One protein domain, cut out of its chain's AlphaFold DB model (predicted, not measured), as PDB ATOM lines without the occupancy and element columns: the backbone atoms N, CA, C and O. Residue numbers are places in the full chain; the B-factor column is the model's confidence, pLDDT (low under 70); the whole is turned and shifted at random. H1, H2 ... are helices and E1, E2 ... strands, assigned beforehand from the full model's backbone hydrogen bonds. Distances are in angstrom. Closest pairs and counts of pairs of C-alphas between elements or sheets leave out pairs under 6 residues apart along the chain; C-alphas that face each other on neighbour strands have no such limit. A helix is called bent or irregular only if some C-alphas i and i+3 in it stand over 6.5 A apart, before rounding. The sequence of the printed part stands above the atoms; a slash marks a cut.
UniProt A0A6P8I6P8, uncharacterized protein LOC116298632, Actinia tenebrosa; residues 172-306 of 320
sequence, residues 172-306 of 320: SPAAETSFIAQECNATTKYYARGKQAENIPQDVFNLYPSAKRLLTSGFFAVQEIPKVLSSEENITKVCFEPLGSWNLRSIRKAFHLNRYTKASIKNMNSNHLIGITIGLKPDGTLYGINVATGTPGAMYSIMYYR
ATOM      1  N   SER A 172     350.036 122.328 200.486       90.00
ATOM      2  CA  SER A 172     351.130 123.271 200.699       90.00
ATOM      3  C   SER A 172     352.017 123.330 199.461       90.00
ATOM      4  O   SER A 172     352.165 122.313 198.783       90.00
ATOM      5  N   PRO A 173     352.658 124.472 199.171       89.75
ATOM      6  CA  PRO A 173     353.657 124.528 198.115       89.75
ATOM      7  C   PRO A 173     354.817 123.577 198.437       89.75
ATOM      8  O   PRO A 173     355.312 123.513 199.571       89.75
ATOM      9  N   ALA A 174     355.251 122.823 197.435       86.25
ATOM     10  CA  ALA A 174     356.475 122.047 197.495       86.25
ATOM     11  C   ALA A 174     357.629 122.960 197.069       86.25
ATOM     12  O   ALA A 174     357.689 123.413 195.931       86.25
ATOM     13  N   ALA A 175     358.538 123.272 197.998       79.25
ATOM     14  CA  ALA A 175     359.724 124.058 197.668       79.25
ATOM     15  C   ALA A 175     360.545 123.324 196.598       79.25
ATOM     16  O   ALA A 175     360.706 122.112 196.700       79.25
ATOM     17  N   GLU A 176     361.118 124.030 195.625       77.31
ATOM     18  CA  GLU A 176     361.905 123.425 194.530       77.31
ATOM     19  C   GLU A 176     363.096 122.580 195.022       77.31
ATOM     20  O   GLU A 176     363.575 121.676 194.342       77.31
ATOM     21  N   THR A 177     363.575 122.857 196.236       74.12
ATOM     22  CA  THR A 177     364.650 122.115 196.909       74.12
ATOM     23  C   THR A 177     364.163 120.924 197.736       74.12
ATOM     24  O   THR A 177     364.976 120.187 198.292       74.12
ATOM     25  N   SER A 178     362.847 120.744 197.864       78.75
ATOM     26  CA  SER A 178     362.240 119.636 198.599       78.75
ATOM     27  C   SER A 178     362.327 118.333 197.811       78.75
ATOM     28  O   SER A 178     362.373 118.329 196.580       78.75
ATOM     29  N   PHE A 179     362.306 117.212 198.525       84.94
ATOM     30  CA  PHE A 179     362.345 115.891 197.912       84.94
ATOM     31  C   PHE A 179     361.116 115.659 197.031       84.94
ATOM     32  O   PHE A 179     361.253 115.149 195.924       84.94
ATOM     33  N   ILE A 180     359.922 116.068 197.479       87.50
ATOM     34  CA  ILE A 180     358.694 115.929 196.680       87.50
ATOM     35  C   ILE A 180     358.792 116.698 195.358       87.50
ATOM     36  O   ILE A 180     358.436 116.142 194.317       87.50
ATOM     37  N   ALA A 181     359.291 117.936 195.381       83.12
ATOM     38  CA  ALA A 181     359.420 118.727 194.162       83.12
ATOM     39  C   ALA A 181     360.431 118.109 193.191       83.12
ATOM     40  O   ALA A 181     360.135 117.963 192.010       83.12
ATOM     41  N   GLN A 182     361.592 117.682 193.689       82.56
ATOM     42  CA  GLN A 182     362.659 117.139 192.846       82.56
ATOM     43  C   GLN A 182     362.341 115.742 192.309       82.56
ATOM     44  O   GLN A 182     362.635 115.442 191.155       82.56
ATOM     45  N   GLU A 183     361.725 114.879 193.119       84.69
ATOM     46  CA  GLU A 183     361.440 113.507 192.705       84.69
ATOM     47  C   GLU A 183     360.130 113.365 191.940       84.69
ATOM     48  O   GLU A 183     360.090 112.581 190.997       84.69
ATOM     49  N   CYS A 184     359.067 114.072 192.319       89.25
ATOM     50  CA  CYS A 184     357.770 113.955 191.647       89.25
ATOM     51  C   CYS A 184     357.478 115.114 190.686       89.25
ATOM     52  O   CYS A 184     356.372 115.188 190.156       89.25
ATOM     53  N   ASN A 185     358.436 116.021 190.455       90.12
ATOM     54  CA  ASN A 185     358.227 117.237 189.661       90.12
ATOM     55  C   ASN A 185     356.957 117.998 190.092       90.12
ATOM     56  O   ASN A 185     356.153 118.434 189.266       90.12
ATOM     57  N   ALA A 186     356.731 118.066 191.405       92.81
ATOM     58  CA  ALA A 186     355.502 118.579 191.989       92.81
ATOM     59  C   ALA A 186     355.708 119.996 192.531       92.81
ATOM     60  O   ALA A 186     356.652 120.256 193.271       92.81
ATOM     61  N   THR A 187     354.790 120.905 192.212       94.50
ATOM     62  CA  THR A 187     354.750 122.268 192.777       94.50
ATOM     63  C   THR A 187     353.938 122.338 194.069       94.50
ATOM     64  O   THR A 187     354.097 123.262 194.867       94.50
ATOM     65  N   THR A 188     353.104 121.327 194.304       94.56
ATOM     66  CA  THR A 188     352.208 121.212 195.450       94.56
ATOM     67  C   THR A 188     352.404 119.858 196.116       94.56
ATOM     68  O   THR A 188     352.591 118.839 195.453       94.56
ATOM     69  N   LYS A 189     352.338 119.844 197.446       93.50
ATOM     70  CA  LYS A 189     352.337 118.634 198.259       93.50
ATOM     71  C   LYS A 189     351.118 118.581 199.162       93.50
ATOM     72  O   LYS A 189     350.633 119.609 199.637       93.50
ATOM     73  N   TYR A 190     350.670 117.366 199.437       95.94
ATOM     74  CA  TYR A 190     349.440 117.114 200.172       95.94
ATOM     75  C   TYR A 190     349.717 116.354 201.452       95.94
ATOM     76  O   TYR A 190     350.560 115.461 201.479       95.94
ATOM     77  N   TYR A 191     349.025 116.690 202.534       93.19
ATOM     78  CA  TYR A 191     349.143 115.927 203.768       93.19
ATOM     79  C   TYR A 191     348.527 114.536 203.572       93.19
ATOM     80  O   TYR A 191     347.374 114.408 203.165       93.19
ATOM     81  N   ALA A 192     349.276 113.479 203.882       93.75
ATOM     82  CA  ALA A 192     348.901 112.098 203.568       93.75
ATOM     83  C   ALA A 192     347.744 111.538 204.418       93.75
ATOM     84  O   ALA A 192     347.228 110.463 204.122       93.75
ATOM     85  N   ARG A 193     347.320 112.252 205.469       90.25
ATOM     86  CA  ARG A 193     346.053 112.009 206.198       90.25
ATOM     87  C   ARG A 193     345.036 113.134 205.998       90.25
ATOM     88  O   ARG A 193     344.038 113.193 206.710       90.25
ATOM     89  N   GLY A 194     345.335 114.064 205.096       88.31
ATOM     90  CA  GLY A 194     344.459 115.166 204.732       88.31
ATOM     91  C   GLY A 194     343.408 114.737 203.713       88.31
ATOM     92  O   GLY A 194     343.243 113.557 203.405       88.31
ATOM     93  N   LYS A 195     342.714 115.726 203.151       90.06
ATOM     94  CA  LYS A 195     341.604 115.510 202.207       90.06
ATOM     95  C   LYS A 195     341.993 114.785 200.919       90.06
ATOM     96  O   LYS A 195     341.149 114.144 200.328       90.06
ATOM     97  N   GLN A 196     343.247 114.888 200.492       95.00
ATOM     98  CA  GLN A 196     343.715 114.296 199.234       95.00
ATOM     99  C   GLN A 196     344.253 112.867 199.407       95.00
ATOM    100  O   GLN A 196     344.799 112.308 198.465       95.00
ATOM    101  N   ALA A 197     344.130 112.258 200.594       93.44
ATOM    102  CA  ALA A 197     344.695 110.935 200.877       93.44
ATOM    103  C   ALA A 197     344.203 109.829 199.919       93.44
ATOM    104  O   ALA A 197     344.931 108.870 199.677       93.44
ATOM    105  N   GLU A 198     343.009 109.983 199.344       94.94
ATOM    106  CA  GLU A 198     342.442 109.112 198.302       94.94
ATOM    107  C   GLU A 198     343.264 109.047 197.007       94.94
ATOM    108  O   GLU A 198     343.194 108.049 196.295       94.94
ATOM    109  N   ASN A 199     344.101 110.052 196.734       96.56
ATOM    110  CA  ASN A 199     344.992 110.051 195.572       96.56
ATOM    111  C   ASN A 199     346.205 109.131 195.755       96.56
ATOM    112  O   ASN A 199     346.951 108.915 194.804       96.56
ATOM    113  N   ILE A 200     346.448 108.611 196.963       97.56
ATOM    114  CA  ILE A 200     347.487 107.607 197.190       97.56
ATOM    115  C   ILE A 200     346.924 106.250 196.746       97.56
ATOM    116  O   ILE A 200     345.995 105.755 197.389       97.56
ATOM    117  N   PRO A 201     347.494 105.593 195.717       97.12
ATOM    118  CA  PRO A 201     347.027 104.282 195.285       97.12
ATOM    119  C   PRO A 201     347.061 103.275 196.438       97.12
ATOM    120  O   PRO A 201     348.088 103.107 197.106       97.12
ATOM    121  N   GLN A 202     345.948 102.575 196.661       95.31
ATOM    122  CA  GLN A 202     345.808 101.627 197.768       95.31
ATOM    123  C   GLN A 202     346.848 100.494 197.702       95.31
ATOM    124  O   GLN A 202     347.279  99.984 198.741       95.31
ATOM    125  N   ASP A 203     347.330 100.165 196.500       94.25
ATOM    126  CA  ASP A 203     348.396  99.191 196.261       94.25
ATOM    127  C   ASP A 203     349.695  99.519 196.994       94.25
ATOM    128  O   ASP A 203     350.399  98.609 197.430       94.25
ATOM    129  N   VAL A 204     349.980 100.802 197.250       94.81
ATOM    130  CA  VAL A 204     351.104 101.215 198.102       94.81
ATOM    131  C   VAL A 204     351.004 100.564 199.485       94.81
ATOM    132  O   VAL A 204     351.983 100.011 199.996       94.81
ATOM    133  N   PHE A 205     349.817 100.604 200.093       93.56
ATOM    134  CA  PHE A 205     349.578 100.048 201.422       93.56
ATOM    135  C   PHE A 205     349.390  98.531 201.399       93.56
ATOM    136  O   PHE A 205     349.725  97.879 202.386       93.56
ATOM    137  N   ASN A 206     348.920  97.969 200.285       90.00
ATOM    138  CA  ASN A 206     348.841  96.519 200.096       90.00
ATOM    139  C   ASN A 206     350.247  95.904 199.986       90.00
ATOM    140  O   ASN A 206     350.525  94.867 200.587       90.00
ATOM    141  N   LEU A 207     351.159  96.570 199.270       86.25
ATOM    142  CA  LEU A 207     352.554  96.152 199.131       86.25
ATOM    143  C   LEU A 207     353.349  96.336 200.431       86.25
ATOM    144  O   LEU A 207     354.202  95.502 200.745       86.25
ATOM    145  N   TYR A 208     353.082  97.413 201.181       89.00
ATOM    146  CA  TYR A 208     353.831  97.777 202.391       89.00
ATOM    147  C   TYR A 208     352.922  98.149 203.574       89.00
ATOM    148  O   TYR A 208     352.970  99.283 204.066       89.00
ATOM    149  N   PRO A 209     352.144  97.197 204.118       87.62
ATOM    150  CA  PRO A 209     351.224  97.472 205.224       87.62
ATOM    151  C   PRO A 209     351.967  97.975 206.470       87.62
ATOM    152  O   PRO A 209     351.554  98.946 207.104       87.62
ATOM    153  N   SER A 210     353.141  97.400 206.750       87.31
ATOM    154  CA  SER A 210     354.034  97.800 207.848       87.31
ATOM    155  C   SER A 210     354.556  99.240 207.733       87.31
ATOM    156  O   SER A 210     355.007  99.811 208.727       87.31
ATOM    157  N   ALA A 211     354.527  99.833 206.534       89.75
ATOM    158  CA  ALA A 211     355.001 101.190 206.276       89.75
ATOM    159  C   ALA A 211     353.876 102.239 206.277       89.75
ATOM    160  O   ALA A 211     354.176 103.431 206.247       89.75
ATOM    161  N   LYS A 212     352.595 101.844 206.366       90.56
ATOM    162  CA  LYS A 212     351.446 102.766 206.281       90.56
ATOM    163  C   LYS A 212     351.564 103.955 207.235       90.56
ATOM    164  O   LYS A 212     351.349 105.097 206.839       90.56
ATOM    165  N   ARG A 213     351.957 103.708 208.486       86.12
ATOM    166  CA  ARG A 213     352.103 104.768 209.496       86.12
ATOM    167  C   ARG A 213     353.186 105.783 209.135       86.12
ATOM    168  O   ARG A 213     352.992 106.971 209.364       86.12
ATOM    169  N   LEU A 214     354.300 105.302 208.586       88.56
ATOM    170  CA  LEU A 214     355.407 106.126 208.105       88.56
ATOM    171  C   LEU A 214     354.966 106.959 206.898       88.56
ATOM    172  O   LEU A 214     355.095 108.174 206.917       88.56
ATOM    173  N   LEU A 215     354.404 106.315 205.876       92.56
ATOM    174  CA  LEU A 215     353.990 106.978 204.637       92.56
ATOM    175  C   LEU A 215     352.911 108.038 204.883       92.56
ATOM    176  O   LEU A 215     352.924 109.104 204.282       92.56
ATOM    177  N   THR A 216     352.015 107.780 205.836       91.06
ATOM    178  CA  THR A 216     350.951 108.721 206.202       91.06
ATOM    179  C   THR A 216     351.366 109.753 207.253       91.06
ATOM    180  O   THR A 216     350.539 110.570 207.644       91.06
ATOM    181  N   SER A 217     352.604 109.743 207.768       87.56
ATOM    182  CA  SER A 217     352.990 110.693 208.822       87.56
ATOM    183  C   SER A 217     353.248 112.105 208.301       87.56
ATOM    184  O   SER A 217     353.254 113.031 209.105       87.56
ATOM    185  N   GLY A 218     353.461 112.288 206.995       89.88
ATOM    186  CA  GLY A 218     353.810 113.583 206.415       89.88
ATOM    187  C   GLY A 218     353.121 113.891 205.098       89.88
ATOM    188  O   GLY A 218     351.911 113.705 204.979       89.88
ATOM    189  N   PHE A 219     353.874 114.430 204.145       93.75
ATOM    190  CA  PHE A 219     353.340 114.885 202.866       93.75
ATOM    191  C   PHE A 219     353.564 113.870 201.754       93.75
ATOM    192  O   PHE A 219     354.470 113.042 201.837       93.75
ATOM    193  N   PHE A 220     352.775 113.976 200.693       97.56
ATOM    194  CA  PHE A 220     352.969 113.217 199.472       97.56
ATOM    195  C   PHE A 220     352.658 114.039 198.216       97.56
ATOM    196  O   PHE A 220     352.015 115.090 198.282       97.56
ATOM    197  N   ALA A 221     353.114 113.533 197.075       97.81
ATOM    198  CA  ALA A 221     352.677 113.936 195.743       97.81
ATOM    199  C   ALA A 221     352.673 112.719 194.812       97.81
ATOM    200  O   ALA A 221     353.357 111.725 195.076       97.81
ATOM    201  N   VAL A 222     351.911 112.810 193.727       97.12
ATOM    202  CA  VAL A 222     351.795 111.762 192.708       97.12
ATOM    203  C   VAL A 222     352.196 112.342 191.358       97.12
ATOM    204  O   VAL A 222     351.808 113.460 191.027       97.12
ATOM    205  N   GLN A 223     352.966 111.582 190.589       94.56
ATOM    206  CA  GLN A 223     353.386 111.908 189.233       94.56
ATOM    207  C   GLN A 223     353.138 110.709 188.322       94.56
ATOM    208  O   GLN A 223     353.643 109.620 188.577       94.56
ATOM    209  N   GLU A 224     352.425 110.922 187.223       93.38
ATOM    210  CA  GLU A 224     352.308 109.934 186.152       93.38
ATOM    211  C   GLU A 224     353.476 110.089 185.178       93.38
ATOM    212  O   GLU A 224     353.684 111.157 184.599       93.38
ATOM    213  N   ILE A 225     354.253 109.023 185.002       90.06
ATOM    214  CA  ILE A 225     355.338 108.961 184.025       90.06
ATOM    215  C   ILE A 225     354.804 108.208 182.805       90.06
ATOM    216  O   ILE A 225     354.546 107.004 182.902       90.06
ATOM    217  N   PRO A 226     354.615 108.885 181.660       87.88
ATOM    218  CA  PRO A 226     354.139 108.223 180.458       87.88
ATOM    219  C   PRO A 226     355.203 107.260 179.930       87.88
ATOM    220  O   PRO A 226     356.405 107.520 180.035       87.88
ATOM    221  N   LYS A 227     354.756 106.164 179.315       84.81
ATOM    222  CA  LYS A 227     355.649 105.283 178.563       84.81
ATOM    223  C   LYS A 227     356.350 106.050 177.442       84.81
ATOM    224  O   LYS A 227     355.733 106.878 176.769       84.81
ATOM    225  N   VAL A 228     357.627 105.747 177.225       81.88
ATOM    226  CA  VAL A 228     358.418 106.342 176.136       81.88
ATOM    227  C   VAL A 228     358.461 105.391 174.947       81.88
ATOM    228  O   VAL A 228     358.320 105.816 173.801       81.88
ATOM    229  N   LEU A 229     358.606 104.093 175.219       82.44
ATOM    230  CA  LEU A 229     358.606 103.045 174.205       82.44
ATOM    231  C   LEU A 229     357.237 102.364 174.106       82.44
ATOM    232  O   LEU A 229     356.465 102.301 175.063       82.44
ATOM    233  N   SER A 230     356.931 101.811 172.934       76.62
ATOM    234  CA  SER A 230     355.670 101.100 172.686       76.62
ATOM    235  C   SER A 230     355.510  99.840 173.546       76.62
ATOM    236  O   SER A 230     354.377  99.484 173.871       76.62
ATOM    237  N   SER A 231     356.626  99.211 173.925       80.19
ATOM    238  CA  SER A 231     356.719  98.027 174.787       80.19
ATOM    239  C   SER A 231     356.666  98.334 176.290       80.19
ATOM    240  O   SER A 231     356.584  97.404 177.093       80.19
ATOM    241  N   GLU A 232     356.724  99.608 176.679       79.44
ATOM    242  CA  GLU A 232     356.686 100.040 178.076       79.44
ATOM    243  C   GLU A 232     355.264 100.398 178.527       79.44
ATOM    244  O   GLU A 232     354.341 100.576 177.729       79.44
ATOM    245  N   GLU A 233     355.090 100.516 179.838       85.00
ATOM    246  CA  GLU A 233     353.836 100.897 180.483       85.00
ATOM    247  C   GLU A 233     354.019 102.221 181.225       85.00
ATOM    248  O   GLU A 233     355.135 102.581 181.608       85.00
ATOM    249  N   ASN A 234     352.917 102.945 181.431       89.88
ATOM    250  CA  ASN A 234     352.927 104.137 182.276       89.88
ATOM    251  C   ASN A 234     353.266 103.748 183.720       89.88
ATOM    252  O   ASN A 234     352.940 102.649 184.166       89.88
ATOM    253  N   ILE A 235     353.903 104.655 184.455       91.19
ATOM    254  CA  ILE A 235     354.300 104.420 185.842       91.19
ATOM    255  C   ILE A 235     353.725 105.525 186.720       91.19
ATOM    256  O   ILE A 235     354.086 106.692 186.567       91.19
ATOM    257  N   THR A 236     352.930 105.141 187.713       95.31
ATOM    258  CA  THR A 236     352.486 106.044 188.773       95.31
ATOM    259  C   THR A 236     353.582 106.135 189.831       95.31
ATOM    260  O   THR A 236     353.879 105.168 190.537       95.31
ATOM    261  N   LYS A 237     354.217 107.298 189.952       94.69
ATOM    262  CA  LYS A 237     355.254 107.601 190.942       94.69
ATOM    263  C   LYS A 237     354.624 108.334 192.128       94.69
ATOM    264  O   LYS A 237     354.090 109.423 191.972       94.69
ATOM    265  N   VAL A 238     354.710 107.760 193.326       97.69
ATOM    266  CA  VAL A 238     354.188 108.355 194.568       97.69
ATOM    267  C   VAL A 238     355.354 108.724 195.477       97.69
ATOM    268  O   VAL A 238     356.062 107.837 195.958       97.69
ATOM    269  N   CYS A 239     355.574 110.016 195.711       95.06
ATOM    270  CA  CYS A 239     356.640 110.531 196.573       95.06
ATOM    271  C   CYS A 239     356.091 110.877 197.952       95.06
ATOM    272  O   CYS A 239     355.067 111.542 198.047       95.06
ATOM    273  N   PHE A 240     356.804 110.495 199.008       95.88
ATOM    274  CA  PHE A 240     356.459 110.755 200.401       95.88
ATOM    275  C   PHE A 240     357.592 111.483 201.126       95.88
ATOM    276  O   PHE A 240     358.742 111.042 201.095       95.88
ATOM    277  N   GLU A 241     357.240 112.543 201.850       90.62
ATOM    278  CA  GLU A 241     358.073 113.259 202.822       90.62
ATOM    279  C   GLU A 241     357.490 113.036 204.225       90.62
ATOM    280  O   GLU A 241     356.643 113.813 204.680       90.62
ATOM    281  N   PRO A 242     357.878 111.954 204.915       87.69
ATOM    282  CA  PRO A 242     357.355 111.652 206.237       87.69
ATOM    283  C   PRO A 242     357.821 112.690 207.261       87.69
ATOM    284  O   PRO A 242     358.987 113.081 207.291       87.69
ATOM    285  N   LEU A 243     356.922 113.099 208.157       78.81
ATOM    286  CA  LEU A 243     357.302 113.911 209.308       78.81
ATOM    287  C   LEU A 243     357.947 113.013 210.370       78.81
ATOM    288  O   LEU A 243     357.453 111.919 210.667       78.81
ATOM    289  N   GLY A 244     359.042 113.497 210.956       72.75
ATOM    290  CA  GLY A 244     359.794 112.808 212.002       72.75
ATOM    291  C   GLY A 244     361.080 112.143 211.510       72.75
ATOM    292  O   GLY A 244     361.314 111.951 210.323       72.75
ATOM    293  N   SER A 245     361.945 111.787 212.458       71.75
ATOM    294  CA  SER A 245     363.243 111.186 212.150       71.75
ATOM    295  C   SER A 245     363.137 109.673 212.016       71.75
ATOM    296  O   SER A 245     363.142 108.954 213.014       71.75
ATOM    297  N   TRP A 246     363.088 109.182 210.781       83.12
ATOM    298  CA  TRP A 246     363.156 107.751 210.500       83.12
ATOM    299  C   TRP A 246     364.555 107.350 210.082       83.12
ATOM    300  O   TRP A 246     365.203 108.032 209.296       83.12
ATOM    301  N   ASN A 247     365.024 106.228 210.617       83.69
ATOM    302  CA  ASN A 247     366.323 105.697 210.251       83.69
ATOM    303  C   ASN A 247     366.203 104.541 209.252       83.69
ATOM    304  O   ASN A 247     365.177 103.861 209.150       83.69
ATOM    305  N   LEU A 248     367.303 104.267 208.557       80.56
ATOM    306  CA  LEU A 248     367.403 103.171 207.596       80.56
ATOM    307  C   LEU A 248     367.054 101.793 208.148       80.56
ATOM    308  O   LEU A 248     366.577 100.949 207.397       80.56
ATOM    309  N   ARG A 249     367.299 101.520 209.434       82.94
ATOM    310  CA  ARG A 249     366.952 100.219 210.023       82.94
ATOM    311  C   ARG A 249     365.436 100.028 210.012       82.94
ATOM    312  O   ARG A 249     364.965  98.969 209.601       82.94
ATOM    313  N   SER A 250     364.693 101.056 210.408       84.38
ATOM    314  CA  SER A 250     363.231 101.041 210.392       84.38
ATOM    315  C   SER A 250     362.678 100.904 208.973       84.38
ATOM    316  O   SER A 250     361.778 100.100 208.754       84.38
ATOM    317  N   ILE A 251     363.265 101.605 207.997       85.44
ATOM    318  CA  ILE A 251     362.853 101.519 206.584       85.44
ATOM    319  C   ILE A 251     363.112 100.125 206.026       85.44
ATOM    320  O   ILE A 251     362.211  99.513 205.461       85.44
ATOM    321  N   ARG A 252     364.319  99.578 206.221       81.56
ATOM    322  CA  ARG A 252     364.651  98.230 205.739       81.56
ATOM    323  C   ARG A 252     363.681  97.185 206.279       81.56
ATOM    324  O   ARG A 252     363.285  96.293 205.539       81.56
ATOM    325  N   LYS A 253     363.266  97.321 207.542       83.88
ATOM    326  CA  LYS A 253     362.264  96.442 208.149       83.88
ATOM    327  C   LYS A 253     360.874  96.645 207.535       83.88
ATOM    328  O   LYS A 253     360.246  95.660 207.168       83.88
ATOM    329  N   ALA A 254     360.411  97.890 207.412       85.56
ATOM    330  CA  ALA A 254     359.060  98.209 206.941       85.56
ATOM    331  C   ALA A 254     358.838  97.893 205.450       85.56
ATOM    332  O   ALA A 254     357.746  97.485 205.071       85.56
ATOM    333  N   PHE A 255     359.878  98.042 204.627       83.38
ATOM    334  CA  PHE A 255     359.849  97.781 203.183       83.38
ATOM    335  C   PHE A 255     360.467  96.433 202.794       83.38
ATOM    336  O   PHE A 255     360.645  96.150 201.612       83.38
ATOM    337  N   HIS A 256     360.826  95.602 203.778       79.44
ATOM    338  CA  HIS A 256     361.471  94.302 203.567       79.44
ATOM    339  C   HIS A 256     362.725  94.373 202.666       79.44
ATOM    340  O   HIS A 256     362.988  93.479 201.862       79.44
ATOM    341  N   LEU A 257     363.524  95.438 202.810       75.00
ATOM    342  CA  LEU A 257     364.750  95.648 202.038       75.00
ATOM    343  C   LEU A 257     365.875  94.797 202.637       75.00
ATOM    344  O   LEU A 257     366.409  95.111 203.704       75.00
ATOM    345  N   ASN A 258     366.235  93.709 201.962       66.44
ATOM    346  CA  ASN A 258     367.231  92.750 202.428       66.44
ATOM    347  C   ASN A 258     368.186  92.336 201.290       66.44
ATOM    348  O   ASN A 258     368.062  92.774 200.147       66.44
ATOM    349  N   ARG A 259     369.168  91.478 201.592       55.62
ATOM    350  CA  ARG A 259     370.145  91.012 200.592       55.62
ATOM    351  C   ARG A 259     369.471  90.318 199.393       55.62
ATOM    352  O   ARG A 259     369.955  90.456 198.275       55.62
ATOM    353  N   TYR A 260     368.342  89.638 199.608       54.09
ATOM    354  CA  TYR A 260     367.574  88.957 198.558       54.09
ATOM    355  C   TYR A 260     366.833  89.924 197.630       54.09
ATOM    356  O   TYR A 260     366.668  89.621 196.452       54.09
ATOM    357  N   THR A 261     366.455  91.118 198.098       55.91
ATOM    358  CA  THR A 261     365.904  92.173 197.229       55.91
ATOM    359  C   THR A 261     366.985  92.937 196.457       55.91
ATOM    360  O   THR A 261     366.678  93.945 195.828       55.91
ATOM    361  N   LYS A 262     368.252  92.483 196.506       55.12
ATOM    362  CA  LYS A 262     369.435  93.165 195.945       55.12
ATOM    363  C   LYS A 262     369.539  94.634 196.370       55.12
ATOM    364  O   LYS A 262     370.149  95.453 195.688       55.12
ATOM    365  N   ALA A 263     369.000  94.947 197.544       56.91
ATOM    366  CA  ALA A 263     369.133  96.222 198.223       56.91
ATOM    367  C   ALA A 263     370.578  96.388 198.743       56.91
ATOM    368  O   ALA A 263     370.832  96.300 199.943       56.91
ATOM    369  N   SER A 264     371.557  96.536 197.844       45.16
ATOM    370  CA  SER A 264     372.964  96.716 198.211       45.16
ATOM    371  C   SER A 264     373.245  98.186 198.477       45.16
ATOM    372  O   SER A 264     373.116  99.033 197.602       45.16
ATOM    373  N   ILE A 265     373.673  98.469 199.700       52.44
ATOM    374  CA  ILE A 265     373.873  99.814 200.218       52.44
ATOM    375  C   ILE A 265     375.348  99.928 200.554       52.44
ATOM    376  O   ILE A 265     375.802  99.343 201.538       52.44
ATOM    377  N   LYS A 266     376.110 100.624 199.714       51.00
ATOM    378  CA  LYS A 266     377.525 100.910 199.967       51.00
ATOM    379  C   LYS A 266     377.696 102.423 200.083       51.00
ATOM    380  O   LYS A 266     377.181 103.145 199.241       51.00
ATOM    381  N   ASN A 267     378.412 102.859 201.121       53.56
ATOM    382  CA  ASN A 267     378.843 104.242 201.370       53.56
ATOM    383  C   ASN A 267     377.704 105.267 201.494       53.56
ATOM    384  O   ASN A 267     377.463 106.060 200.591       53.56
ATOM    385  N   MET A 268     377.019 105.265 202.638       61.69
ATOM    386  CA  MET A 268     376.026 106.291 202.955       61.69
ATOM    387  C   MET A 268     376.579 107.341 203.904       61.69
ATOM    388  O   MET A 268     377.197 107.002 204.910       61.69
ATOM    389  N   ASN A 269     376.253 108.599 203.619       63.41
ATOM    390  CA  ASN A 269     376.663 109.739 204.435       63.41
ATOM    391  C   ASN A 269     375.691 110.020 205.599       63.41
ATOM    392  O   ASN A 269     376.052 110.722 206.536       63.41
ATOM    393  N   SER A 270     374.465 109.478 205.561       71.12
ATOM    394  CA  SER A 270     373.452 109.648 206.613       71.12
ATOM    395  C   SER A 270     372.584 108.399 206.770       71.12
ATOM    396  O   SER A 270     372.303 107.693 205.808       71.12
ATOM    397  N   ASN A 271     372.117 108.151 207.994       77.44
ATOM    398  CA  ASN A 271     371.135 107.108 208.295       77.44
ATOM    399  C   ASN A 271     369.698 107.640 208.370       77.44
ATOM    400  O   ASN A 271     368.796 106.850 208.646       77.44
ATOM    401  N   HIS A 272     369.494 108.945 208.185       79.56
ATOM    402  CA  HIS A 272     368.215 109.625 208.358       79.56
ATOM    403  C   HIS A 272     367.461 109.748 207.032       79.56
ATOM    404  O   HIS A 272     368.047 110.099 206.011       79.56
ATOM    405  N   LEU A 273     366.164 109.451 207.066       84.00
ATOM    406  CA  LEU A 273     365.247 109.497 205.935       84.00
ATOM    407  C   LEU A 273     364.829 110.922 205.604       84.00
ATOM    408  O   LEU A 273     364.351 111.631 206.479       84.00
ATOM    409  N   ILE A 274     364.922 111.284 204.331       83.62
ATOM    410  CA  ILE A 274     364.376 112.538 203.805       83.62
ATOM    411  C   ILE A 274     363.067 112.277 203.060       83.62
ATOM    412  O   ILE A 274     362.099 113.009 203.236       83.62
ATOM    413  N   GLY A 275     363.008 111.196 202.282       88.19
ATOM    414  CA  GLY A 275     361.805 110.845 201.543       88.19
ATOM    415  C   GLY A 275     361.862 109.460 200.920       88.19
ATOM    416  O   GLY A 275     362.916 108.821 200.870       88.19
ATOM    417  N   ILE A 276     360.707 108.970 200.489       91.69
ATOM    418  CA  ILE A 276     360.559 107.672 199.830       91.69
ATOM    419  C   ILE A 276     359.683 107.851 198.603       91.69
ATOM    420  O   ILE A 276     358.626 108.462 198.688       91.69
ATOM    421  N   THR A 277     360.084 107.260 197.489       92.06
ATOM    422  CA  THR A 277     359.264 107.175 196.288       92.06
ATOM    423  C   THR A 277     358.892 105.731 196.016       92.06
ATOM    424  O   THR A 277     359.748 104.854 196.089       92.06
ATOM    425  N   ILE A 278     357.641 105.479 195.658       93.06
ATOM    426  CA  ILE A 278     357.145 104.172 195.243       93.06
ATOM    427  C   ILE A 278     356.590 104.326 193.831       93.06
ATOM    428  O   ILE A 278     355.675 105.109 193.606       93.06
ATOM    429  N   GLY A 279     357.185 103.616 192.878       91.69
ATOM    430  CA  GLY A 279     356.688 103.513 191.513       91.69
ATOM    431  C   GLY A 279     355.815 102.276 191.372       91.69
ATOM    432  O   GLY A 279     356.243 101.178 191.745       91.69
ATOM    433  N   LEU A 280     354.629 102.450 190.807       91.69
ATOM    434  CA  LEU A 280     353.677 101.395 190.500       91.69
ATOM    435  C   LEU A 280     353.449 101.320 188.995       91.69
ATOM    436  O   LEU A 280     353.460 102.334 188.302       91.69
ATOM    437  N   LYS A 281     353.253 100.104 188.504       90.75
ATOM    438  CA  LYS A 281     352.723  99.850 187.169       90.75
ATOM    439  C   LYS A 281     351.197 100.032 187.156       90.75
ATOM    440  O   LYS A 281     350.594 100.078 188.231       90.75
ATOM    441  N   PRO A 282     350.549 100.062 185.975       91.00
ATOM    442  CA  PRO A 282     349.100 100.247 185.881       91.00
ATOM    443  C   PRO A 282     348.291  99.116 186.533       91.00
ATOM    444  O   PRO A 282     347.148  99.324 186.920       91.00
ATOM    445  N   ASP A 283     348.882  97.926 186.678       88.69
ATOM    446  CA  ASP A 283     348.288  96.770 187.359       88.69
ATOM    447  C   ASP A 283     348.452  96.801 188.895       88.69
ATOM    448  O   ASP A 283     348.127  95.826 189.572       88.69
ATOM    449  N   GLY A 284     348.997  97.889 189.452       87.19
ATOM    450  CA  GLY A 284     349.267  98.041 190.884       87.19
ATOM    451  C   GLY A 284     350.529  97.315 191.362       87.19
ATOM    452  O   GLY A 284     350.899  97.407 192.537       87.19
ATOM    453  N   THR A 285     351.245  96.608 190.480       86.88
ATOM    454  CA  THR A 285     352.488  95.931 190.858       86.88
ATOM    455  C   THR A 285     353.645  96.915 190.996       86.88
ATOM    456  O   THR A 285     353.692  97.990 190.396       86.88
ATOM    457  N   LEU A 286     354.624  96.548 191.823       84.69
ATOM    458  CA  LEU A 286     355.758  97.418 192.101       84.69
ATOM    459  C   LEU A 286     356.679  97.550 190.880       84.69
ATOM    460  O   LEU A 286     357.321  96.583 190.471       84.69
ATOM    461  N   TYR A 287     356.855  98.777 190.394       83.56
ATOM    462  CA  TYR A 287     357.911  99.122 189.444       83.56
ATOM    463  C   TYR A 287     359.268  99.287 190.149       83.56
ATOM    464  O   TYR A 287     360.287  98.727 189.728       83.56
ATOM    465  N   GLY A 288     359.289 100.024 191.264       81.38
ATOM    466  CA  GLY A 288     360.495 100.257 192.056       81.38
ATOM    467  C   GLY A 288     360.255 101.147 193.272       81.38
ATOM    468  O   GLY A 288     359.183 101.716 193.442       81.38
ATOM    469  N   ILE A 289     361.264 101.261 194.129       84.06
ATOM    470  CA  ILE A 289     361.281 102.145 195.295       84.06
ATOM    471  C   ILE A 289     362.552 102.988 195.244       84.06
ATOM    472  O   ILE A 289     363.628 102.488 194.932       84.06
ATOM    473  N   ASN A 290     362.445 104.258 195.601       82.62
ATOM    474  CA  ASN A 290     363.576 105.126 195.888       82.62
ATOM    475  C   ASN A 290     363.507 105.547 197.361       82.62
ATOM    476  O   ASN A 290     362.426 105.809 197.877       82.62
ATOM    477  N   VAL A 291     364.633 105.595 198.058       84.31
ATOM    478  CA  VAL A 291     364.744 106.098 199.429       84.31
ATOM    479  C   VAL A 291     365.823 107.166 199.439       84.31
ATOM    480  O   VAL A 291     366.992 106.870 199.219       84.31
ATOM    481  N   ALA A 292     365.459 108.404 199.743       81.38
ATOM    482  CA  ALA A 292     366.423 109.462 199.985       81.38
ATOM    483  C   ALA A 292     366.813 109.506 201.459       81.38
ATOM    484  O   ALA A 292     365.968 109.517 202.355       81.38
ATOM    485  N   THR A 293     368.113 109.600 201.704       80.94
ATOM    486  CA  THR A 293     368.677 109.841 203.031       80.94
ATOM    487  C   THR A 293     369.565 111.062 203.025       80.94
ATOM    488  O   THR A 293     370.229 111.348 202.038       80.94
ATOM    489  N   GLY A 294     369.626 111.782 204.129       70.69
ATOM    490  CA  GLY A 294     370.389 113.017 204.179       70.69
ATOM    491  C   GLY A 294     370.314 113.670 205.539       70.69
ATOM    492  O   GLY A 294     369.780 113.097 206.490       70.69
ATOM    493  N   THR A 295     370.871 114.866 205.616       61.97
ATOM    494  CA  THR A 295     370.667 115.772 206.741       61.97
ATOM    495  C   THR A 295     369.636 116.806 206.290       61.97
ATOM    496  O   THR A 295     369.802 117.352 205.197       61.97
ATOM    497  N   PRO A 296     368.572 117.078 207.066       49.34
ATOM    498  CA  PRO A 296     367.616 118.129 206.728       49.34
ATOM    499  C   PRO A 296     368.339 119.458 206.442       49.34
ATOM    500  O   PRO A 296     369.140 119.903 207.260       49.34
ATOM    501  N   GLY A 297     368.096 120.063 205.274       45.78
ATOM    502  CA  GLY A 297     368.748 121.311 204.843       45.78
ATOM    503  C   GLY A 297     370.085 121.156 204.098       45.78
ATOM    504  O   GLY A 297     370.656 122.162 203.688       45.78
ATOM    505  N   ALA A 298     370.576 119.932 203.885       49.22
ATOM    506  CA  ALA A 298     371.734 119.634 203.037       49.22
ATOM    507  C   ALA A 298     371.327 118.829 201.786       49.22
ATOM    508  O   ALA A 298     370.215 118.309 201.699       49.22
ATOM    509  N   MET A 299     372.244 118.690 200.824       51.84
ATOM    510  CA  MET A 299     372.042 117.859 199.631       51.84
ATOM    511  C   MET A 299     371.858 116.386 200.049       51.84
ATOM    512  O   MET A 299     372.706 115.823 200.748       51.84
ATOM    513  N   TYR A 300     370.737 115.761 199.676       53.81
ATOM    514  CA  TYR A 300     370.417 114.393 200.088       53.81
ATOM    515  C   TYR A 300     371.047 113.348 199.156       53.81
ATOM    516  O   TYR A 300     371.229 113.558 197.962       53.81
ATOM    517  N   SER A 301     371.400 112.195 199.720       50.91
ATOM    518  CA  SER A 301     371.859 111.009 198.994       50.91
ATOM    519  C   SER A 301     370.669 110.115 198.645       50.91
ATOM    520  O   SER A 301     369.886 109.741 199.519       50.91
ATOM    521  N   ILE A 302     370.545 109.751 197.372       53.72
ATOM    522  CA  ILE A 302     369.419 108.979 196.833       53.72
ATOM    523  C   ILE A 302     369.774 107.491 196.769       53.72
ATOM    524  O   ILE A 302     370.878 107.131 196.362       53.72
ATOM    525  N   MET A 303     368.839 106.618 197.150       54.34
ATOM    526  CA  MET A 303     369.009 105.166 197.119       54.34
ATOM    527  C   MET A 303     367.926 104.489 196.291       54.34
ATOM    528  O   MET A 303     366.756 104.468 196.665       54.34
ATOM    529  N   TYR A 304     368.329 103.813 195.225       53.38
ATOM    530  CA  TYR A 304     367.398 103.082 194.374       53.38
ATOM    531  C   TYR A 304     367.268 101.619 194.813       53.38
ATOM    532  O   TYR A 304     368.251 100.886 194.906       53.38
ATOM    533  N   TYR A 305     366.031 101.180 195.033       52.56
ATOM    534  CA  TYR A 305     365.654  99.797 195.306       52.56
ATOM    535  C   TYR A 305     364.655  99.307 194.259       52.56
ATOM    536  O   TYR A 305     363.466  99.606 194.312       52.56
ATOM    537  N   ARG A 306     365.106  98.477 193.321       48.28
ATOM    538  CA  ARG A 306     364.208  97.797 192.381       48.28
ATOM    539  C   ARG A 306     363.921  96.386 192.897       48.28
ATOM    540  O   ARG A 306     364.828  95.557 192.932       48.28
TER     541      ARG A 306
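This is residues 172 to 306 of the 320 residues of the protein "uncharacterized protein LOC116298632" of Actinia tenebrosa (UniProt A0A6P8I6P8). A strongly twisted sheet of six antiparallel strands makes a wall through the domain, with the short helix H1 packed on one face over E2, E3 and E4, and three more short helices, H2, H3 and H4, gathered on the other side, where they only graze the sheet. After H4 a long stretch without a named element, residues 255 to 272, swings out in a wide loop before the chain returns to the sheet as E4. The printed part has 135 residues with four named helices and six named strands, in the order H1, E1, H2, H3, E2, E3, H4, E4, E5, E6; across the sheet the order is E1, E2, E3, E4, E5, E6. The class is mixed, helices and strands, though only 65 residues, under half, are in named elements. The whole is compact, with a radius of gyration of the C-alphas of 14.2 A and spans of 38 by 37 by 27 A.

In the sheet, E1 is residues 188 to 191, 10.3 A from first to last C-alpha, E2 residues 219 to 225, 19.9 A, and E3 residues 235 to 241, 19.5 A. E4 is residues 273 to 280, 20.9 A, E5 residues 286 to 293, 21.0 A, and E6 residues 301 to 305, 13.3 A. H1 is residues 179 to 184, 8.0 A, and begins at C-alpha 179 at (362.345, 115.891, 197.912). H2 is residues 202 to 207, 8.8 A, H3 residues 209 to 215, 9.9 A, and H4 residues 248 to 254, 9.7 A. H3 is irregular, with C-alphas 210 and 213 7.4 A apart. E4 begins at (365.247, 109.497, 205.935), and E6 ends at C-alpha 305 at (365.654, 99.797, 195.306).

E3 and E4 are inner strands, antiparallel at 161 degrees, with N 240 and O 276 2.7 A apart. E2 and E3 form a hairpin, also at 161 degrees, with N 223 and O 237 at 2.8 A. E1, an edge strand, is antiparallel to E2 at 129 degrees, with N 220 and O 190 at 2.8 A. Residues 172 to 173 pair with residues 188 to 189 of E1, antiparallel. E4, E5 and E6 form a meander, each strand the antiparallel neighbour of the one before. In the hairpin of E4 and E5, at 169 degrees, N 277 and O 290 are 2.8 A apart; in that of E5 and E6, at 157 degrees, N 301 and O 293 are 2.7 A apart. H1 is on the sheet, and its closest C-alphas to E2 are those of Cys 184 and Gln 223, 5.4 A apart. H2 only grazes the sheet with residues 203 to 207, H3 with 214 to 215 and H4 with 248 to 251. H2 and H3 are close but not clearly touching, their closest C-alphas, of Phe 205 and Lys 212, being 5.9 A apart. H3 and H4 only just touch, with 3 pairs of C-alphas within 8 A, the closest those of Ala 211 and Ala 254 at 5.1 A; they stand at a steep tilt of 46 degrees, opposite ways. H1 is apart from H2, H3 and H4. In H1, H2 and H4 every O i to N i+4 pair is within hydrogen-bond range; in H3 1 of 3 is, beside 3 of 4 O i to N i+3 pairs.

The two C-alphas farthest apart, those of Ser 230 and Ser 245, are 41.4 A from each other. The printed part has no cut. The link from H4 to E4, 18 residues, is long, and its C-alphas lie 11 to 20 A from the mean of all C-alphas. The mean pLDDT of the printed part is 81.5; residues 258 to 269 and 295 to 306 are under 70, and E6 has a mean of 53.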